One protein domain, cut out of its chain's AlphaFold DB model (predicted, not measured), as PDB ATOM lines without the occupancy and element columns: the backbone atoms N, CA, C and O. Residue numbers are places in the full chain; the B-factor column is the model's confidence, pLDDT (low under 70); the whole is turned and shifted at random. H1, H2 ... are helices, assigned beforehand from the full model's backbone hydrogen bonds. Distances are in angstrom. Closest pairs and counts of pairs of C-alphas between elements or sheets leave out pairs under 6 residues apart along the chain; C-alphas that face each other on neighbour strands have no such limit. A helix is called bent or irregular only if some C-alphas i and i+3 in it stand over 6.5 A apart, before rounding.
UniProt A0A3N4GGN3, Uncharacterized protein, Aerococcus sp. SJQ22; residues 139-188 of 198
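What this domain is: This is residues 139 to 188 of the 198 residues of an uncharacterized protein of Aerococcus sp. SJQ22 (UniProt A0A3N4GGN3). Three short helices pack into a small, compact knot, their centres making a triangle: H2, the longest, folds back through a tight link into H3, and H1 packs on both of them at large angles. The long link of residues 150 to 160 loops round one end of the longest axis, and the tight link of residues 174 to 177 makes the other end. The printed part has 50 residues with three named helices, in the order H1, H2, H3, and no named strand; the class is all helix, and the helices are mostly crossed. The whole is compact, with a radius of gyration of the C-alphas of 9.5 A, and its rounded outline spans 26 by 19 by 19 A.

How they stand to each other: H2, residues 161 to 173, touches H3, residues 178 to 186, with 13 pairs of C-alphas within 8 A. Their closest C-alphas are those of Ser 167 and Ser 181, 4.7 A apart. The two run opposite ways at a steep tilt of 44 degrees and form a helical hairpin. H2 also touches H1, residues 139 to 149, with its residues 164 to 168 alone; the closest C-alphas are those of Asn 141 and Ala 165, 6.5 A apart. H1 and H2 run the same way at a steep tilt of 56 degrees. H1 touches H3, where the closest C-alphas are those of Arg 148 and Pro 178, 5.9 A apart. The lines of H1 and H3 stand about perpendicular, but only just, at 70.1 degrees. In H1 and H2 every O i to N i+4 pair is within hydrogen-bond range; in H3 it is 4 of 5.

Where its parts are: H2 has 13 residues and measures 18.5 A from the C-alpha of Asp 161 at (149.462, 117.636, 247.276) to that of Ala 173 at (133.904, 108.636, 242.834). H1 has 11 residues and measures 15.6 A, beginning with C-alpha 139 at (151.121, 118.855, 239.334). H3 has 9 residues and measures 13.5 A, ending with C-alpha 186 at (137.488, 124.904, 250.387). H3 is neither bent nor irregular, but only just: C-alphas 178 and 181 are 6.1 A apart.

The domain as a whole: The two C-alphas farthest apart are those of Asp 154 and Gly 175, at 26.1 A. The first and last printed C-alphas, those of Ser 139 and Gln 188, are 19.2 A apart. The link from H1 to H2 is long, with 11 residues, and the link from H2 to H3 is tight, with 4. The printed part has no cut. The mean pLDDT of the printed part is 84.4, and residues 175 to 178 are under 70.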
ATOM      1  N   SER A 139     151.182 117.714 240.248       83.56
ATOM      2  CA  SER A 139     151.121 118.855 239.334       83.56
ATOM      3  C   SER A 139     150.034 118.680 238.267       83.56
ATOM      4  O   SER A 139     149.311 119.627 237.970       83.56
ATOM      5  N   GLU A 140     149.837 117.461 237.754       85.94
ATOM      6  CA  GLU A 140     148.757 117.160 236.804       85.94
ATOM      7  C   GLU A 140     147.370 117.339 237.440       85.94
ATOM      8  O   GLU A 140     146.503 118.004 236.876       85.94
ATOM      9  N   ASN A 141     147.163 116.815 238.650       86.31
ATOM     10  CA  ASN A 141     145.892 116.957 239.358       86.31
ATOM     11  C   ASN A 141     145.583 118.417 239.696       86.31
ATOM     12  O   ASN A 141     144.446 118.856 239.523       86.31
ATOM     13  N   ARG A 142     146.598 119.181 240.108       88.69
ATOM     14  CA  ARG A 142     146.508 120.626 240.333       88.69
ATOM     15  C   ARG A 142     146.074 121.347 239.055       88.69
ATOM     16  O   ARG A 142     145.100 122.100 239.083       88.69
ATOM     17  N   GLN A 143     146.729 121.053 237.931       88.38
ATOM     18  CA  GLN A 143     146.417 121.659 236.639       88.38
ATOM     19  C   GLN A 143     145.003 121.305 236.162       88.38
ATOM     20  O   GLN A 143     144.284 122.180 235.697       88.38
ATOM     21  N   ILE A 144     144.555 120.060 236.349       86.94
ATOM     22  CA  ILE A 144     143.197 119.636 235.979       86.94
ATOM     23  C   ILE A 144     142.131 120.436 236.740       86.94
ATOM     24  O   ILE A 144     141.136 120.840 236.139       86.94
ATOM     25  N   ILE A 145     142.307 120.664 238.046       87.31
ATOM     26  CA  ILE A 145     141.354 121.461 238.840       87.31
ATOM     27  C   ILE A 145     141.358 122.915 238.357       87.31
ATOM     28  O   ILE A 145     140.292 123.490 238.139       87.31
ATOM     29  N   ILE A 146     142.549 123.485 238.147       89.56
ATOM     30  CA  ILE A 146     142.729 124.858 237.663       89.56
ATOM     31  C   ILE A 146     142.066 125.054 236.296       89.56
ATOM     32  O   ILE A 146     141.231 125.947 236.151       89.56
ATOM     33  N   ASP A 147     142.376 124.196 235.323       88.62
ATOM     34  CA  ASP A 147     141.881 124.292 233.946       88.62
ATOM     35  C   ASP A 147     140.368 124.134 233.870       88.62
ATOM     36  O   ASP A 147     139.695 124.840 233.118       88.62
ATOM     37  N   ARG A 148     139.808 123.207 234.654       86.19
ATOM     38  CA  ARG A 148     138.368 122.946 234.618       86.19
ATOM     39  C   ARG A 148     137.537 124.034 235.293       86.19
ATOM     40  O   ARG A 148     136.362 124.166 234.960       86.19
ATOM     41  N   LEU A 149     138.118 124.784 236.227       87.38
ATOM     42  CA  LEU A 149     137.425 125.834 236.981       87.38
ATOM     43  C   LEU A 149     137.849 127.254 236.602       87.38
ATOM     44  O   LEU A 149     137.255 128.210 237.094       87.38
ATOM     45  N   GLY A 150     138.848 127.405 235.731       86.19
ATOM     46  CA  GLY A 150     139.405 128.706 235.372       86.19
ATOM     47  C   GLY A 150     140.041 129.422 236.565       86.19
ATOM     48  O   GLY A 150     139.934 130.643 236.672       86.19
ATOM     49  N   LEU A 151     140.648 128.670 237.487       87.62
ATOM     50  CA  LEU A 151     141.306 129.243 238.662       87.62
ATOM     51  C   LEU A 151     142.667 129.845 238.290       87.62
ATOM     52  O   LEU A 151     143.240 129.557 237.241       87.62
ATOM     53  N   ALA A 152     143.199 130.689 239.169       88.12
ATOM     54  CA  ALA A 152     144.583 131.128 239.059       88.12
ATOM     55  C   ALA A 152     145.541 129.974 239.411       88.12
ATOM     56  O   ALA A 152     145.185 129.079 240.182       88.12
ATOM     57  N   SER A 153     146.757 129.989 238.858       86.25
ATOM     58  CA  SER A 153     147.738 128.912 239.067       86.25
ATOM     59  C   SER A 153     148.132 128.717 240.537       86.25
ATOM     60  O   SER A 153     148.479 127.606 240.926       86.25
ATOM     61  N   ASP A 154     148.028 129.772 241.341       87.00
ATOM     62  CA  ASP A 154     148.334 129.824 242.773       87.00
ATOM     63  C   ASP A 154     147.134 129.491 243.678       87.00
ATOM     64  O   ASP A 154     147.284 129.340 244.892       87.00
ATOM     65  N   ALA A 155     145.931 129.314 243.118       86.44
ATOM     66  CA  ALA A 155     144.703 129.103 243.895       86.44
ATOM     67  C   ALA A 155     144.730 127.838 244.773       86.44
ATOM     68  O   ALA A 155     143.937 127.705 245.709       86.44
ATOM     69  N   LEU A 156     145.622 126.898 244.460       87.00
ATOM     70  CA  LEU A 156     145.774 125.627 245.158       87.00
ATOM     71  C   LEU A 156     147.039 125.562 246.018       87.00
ATOM     72  O   LEU A 156     147.275 124.545 246.672       87.00
ATOM     73  N   ASP A 157     147.860 126.611 246.046       88.75
ATOM     74  CA  ASP A 157     149.151 126.604 246.750       88.75
ATOM     75  C   ASP A 157     148.986 126.558 248.269       88.75
ATOM     76  O   ASP A 157     149.882 126.129 248.991       88.75
ATOM     77  N   ALA A 158     147.811 126.934 248.774       87.31
ATOM     78  CA  ALA A 158     147.470 126.819 250.186       87.31
ATOM     79  C   ALA A 158     147.231 125.360 250.641       87.31
ATOM     80  O   ALA A 158     147.274 125.088 251.844       87.31
ATOM     81  N   TYR A 159     146.992 124.433 249.705       87.19
ATOM     82  CA  TYR A 159     146.655 123.032 249.969       87.19
ATOM     83  C   TYR A 159     147.829 122.099 249.687       87.19
ATOM     84  O   TYR A 159     148.629 122.327 248.777       87.19
ATOM     85  N   SER A 160     147.916 121.017 250.460       87.62
ATOM     86  CA  SER A 160     148.928 119.990 250.224       87.62
ATOM     87  C   SER A 160     148.582 119.143 249.003       87.62
ATOM     88  O   SER A 160     147.419 118.957 248.640       87.62
ATOM     89  N   ASP A 161     149.611 118.553 248.405       85.56
ATOM     90  CA  ASP A 161     149.462 117.636 247.276       85.56
ATOM     91  C   ASP A 161     148.560 116.437 247.617       85.56
ATOM     92  O   ASP A 161     147.758 116.004 246.794       85.56
ATOM     93  N   ALA A 162     148.605 115.950 248.863       85.56
ATOM     94  CA  ALA A 162     147.718 114.889 249.335       85.56
ATOM     95  C   ALA A 162     146.240 115.321 249.356       85.56
ATOM     96  O   ALA A 162     145.371 114.554 248.944       85.56
ATOM     97  N   GLN A 163     145.950 116.556 249.785       88.12
ATOM     98  CA  GLN A 163     144.588 117.104 249.764       88.12
ATOM     99  C   GLN A 163     144.078 117.241 248.326       88.12
ATOM    100  O   GLN A 163     142.938 116.884 248.032       88.12
ATOM    101  N   ILE A 164     144.930 117.699 247.410       88.00
ATOM    102  CA  ILE A 164     144.590 117.836 245.990       88.00
ATOM    103  C   ILE A 164     144.307 116.466 245.364       88.00
ATOM    104  O   ILE A 164     143.273 116.299 244.710       88.00
ATOM    105  N   ALA A 165     145.153 115.467 245.624       86.69
ATOM    106  CA  ALA A 165     144.946 114.094 245.167       86.69
ATOM    107  C   ALA A 165     143.611 113.521 245.665       86.69
ATOM    108  O   ALA A 165     142.825 112.970 244.889       86.69
ATOM    109  N   GLN A 166     143.332 113.697 246.958       86.88
ATOM    110  CA  GLN A 166     142.109 113.211 247.583       86.88
ATOM    111  C   GLN A 166     140.869 113.893 246.997       86.88
ATOM    112  O   GLN A 166     139.911 113.213 246.637       86.88
ATOM    113  N   SER A 167     140.913 115.211 246.801       87.81
ATOM    114  CA  SER A 167     139.802 115.961 246.209       87.81
ATOM    115  C   SER A 167     139.411 115.448 244.816       87.81
ATOM    116  O   SER A 167     138.229 115.395 244.466       87.81
ATOM    117  N   ARG A 168     140.399 115.017 244.021       86.50
ATOM    118  CA  ARG A 168     140.191 114.444 242.687       86.50
ATOM    119  C   ARG A 168     139.608 113.045 242.763       86.50
ATOM    120  O   ARG A 168     138.652 112.775 242.039       86.50
ATOM    121  N   ALA A 169     140.129 112.202 243.651       85.25
ATOM    122  CA  ALA A 169     139.599 110.862 243.878       85.25
ATOM    123  C   ALA A 169     138.130 110.903 244.336       85.25
ATOM    124  O   ALA A 169     137.302 110.137 243.844       85.25
ATOM    125  N   GLU A 170     137.780 111.840 245.221       82.31
ATOM    126  CA  GLU A 170     136.399 112.021 245.679       82.31
ATOM    127  C   GLU A 170     135.481 112.557 244.569       82.31
ATOM    128  O   GLU A 170     134.364 112.065 244.400       82.31
ATOM    129  N   ALA A 171     135.954 113.503 243.752       83.62
ATOM    130  CA  ALA A 171     135.196 114.008 242.604       83.62
ATOM    131  C   ALA A 171     134.967 112.937 241.516       83.62
ATOM    132  O   ALA A 171     133.914 112.910 240.874       83.62
ATOM    133  N   GLU A 172     135.935 112.040 241.307       82.44
ATOM    134  CA  GLU A 172     135.805 110.901 240.390       82.44
ATOM    135  C   GLU A 172     134.808 109.865 240.905       82.44
ATOM    136  O   GLU A 172     133.969 109.394 240.135       82.44
ATOM    137  N   ALA A 173     134.840 109.564 242.206       80.94
ATOM    138  CA  ALA A 173     133.904 108.636 242.834       80.94
ATOM    139  C   ALA A 173     132.438 109.095 242.714       80.94
ATOM    140  O   ALA A 173     131.538 108.259 242.620       80.94
ATOM    141  N   LEU A 174     132.195 110.409 242.684       79.00
ATOM    142  CA  LEU A 174     130.857 111.003 242.589       79.00
ATOM    143  C   LEU A 174     130.378 111.274 241.156       79.00
ATOM    144  O   LEU A 174     129.286 111.808 240.970       79.00
ATOM    145  N   GLY A 175     131.143 110.885 240.136       67.88
ATOM    146  CA  GLY A 175     130.678 110.990 238.753       67.88
ATOM    147  C   GLY A 175     130.881 112.362 238.104       67.88
ATOM    148  O   GLY A 175     130.130 112.711 237.199       67.88
ATOM    149  N   SER A 176     131.968 113.063 238.452       63.38
ATOM    150  CA  SER A 176     132.588 114.099 237.602       63.38
ATOM    151  C   SER A 176     131.929 115.483 237.556       63.38
ATOM    152  O   SER A 176     131.648 115.989 236.471       63.38
ATOM    153  N   ASP A 177     131.821 116.169 238.695       67.31
ATOM    154  CA  ASP A 177     131.730 117.634 238.660       67.31
ATOM    155  C   ASP A 177     133.112 118.269 238.905       67.31
ATOM    156  O   ASP A 177     133.705 118.041 239.967       67.31
ATOM    157  N   PRO A 178     133.660 119.063 237.962       63.12
ATOM    158  CA  PRO A 178     134.883 119.826 238.207       63.12
ATOM    159  C   PRO A 178     134.809 120.719 239.448       63.12
ATOM    160  O   PRO A 178     135.821 120.869 240.135       63.12
ATOM    161  N   GLY A 179     133.625 121.253 239.769       75.00
ATOM    162  CA  GLY A 179     133.394 122.117 240.931       75.00
ATOM    163  C   GLY A 179     133.558 121.411 242.269       75.00
ATOM    164  O   GLY A 179     133.991 122.034 243.243       75.00
ATOM    165  N   TYR A 180     133.281 120.107 242.322       83.81
ATOM    166  CA  TYR A 180     133.319 119.349 243.568       83.81
ATOM    167  C   TYR A 180     134.730 119.257 244.152       83.81
ATOM    168  O   TYR A 180     134.905 119.447 245.351       83.81
ATOM    169  N   SER A 181     135.743 119.036 243.309       84.69
ATOM    170  CA  SER A 181     137.138 118.927 243.760       84.69
ATOM    171  C   SER A 181     137.600 120.181 244.514       84.69
ATOM    172  O   SER A 181     138.104 120.094 245.632       84.69
ATOM    173  N   TYR A 182     137.332 121.366 243.966       84.75
ATOM    174  CA  TYR A 182     137.688 122.622 244.621       84.75
ATOM    175  C   TYR A 182     136.776 122.960 245.803       84.75
ATOM    176  O   TYR A 182     137.258 123.412 246.835       84.75
ATOM    177  N   SER A 183     135.476 122.675 245.712       86.69
ATOM    178  CA  SER A 183     134.540 122.885 246.831       86.69
ATOM    179  C   SER A 183     134.891 122.026 248.046       86.69
ATOM    180  O   SER A 183     134.786 122.469 249.194       86.69
ATOM    181  N   TRP A 184     135.355 120.802 247.799       88.75
ATOM    182  CA  TRP A 184     135.876 119.929 248.836       88.75
ATOM    183  C   TRP A 184     137.129 120.527 249.477       88.75
ATOM    184  O   TRP A 184     137.197 120.599 250.700       88.75
ATOM    185  N   LEU A 185     138.072 121.036 248.675       88.62
ATOM    186  CA  LEU A 185     139.278 121.705 249.179       88.62
ATOM    187  C   LEU A 185     138.945 122.945 250.018       88.62
ATOM    188  O   LEU A 185     139.516 123.121 251.089       88.62
ATOM    189  N   LEU A 186     137.969 123.756 249.605       87.12
ATOM    190  CA  LEU A 186     137.488 124.904 250.387       87.12
ATOM    191  C   LEU A 186     136.896 124.502 251.745       87.12
ATOM    192  O   LEU A 186     136.891 125.305 252.674       87.12
ATOM    193  N   SER A 187     136.420 123.262 251.871       85.44
ATOM    194  CA  SER A 187     135.921 122.708 253.133       85.44
ATOM    195  C   SER A 187     137.040 122.158 254.031       85.44
ATOM    196  O   SER A 187     136.776 121.813 255.182       85.44
ATOM    197  N   GLN A 188     138.276 122.069 253.528       85.19
ATOM    198  CA  GLN A 188     139.444 121.626 254.287       85.19
ATOM    199  C   GLN A 188     140.216 122.808 254.877       85.19
ATOM    200  O   GLN A 188     140.293 123.891 254.295       85.19
TER     201      GLN A 188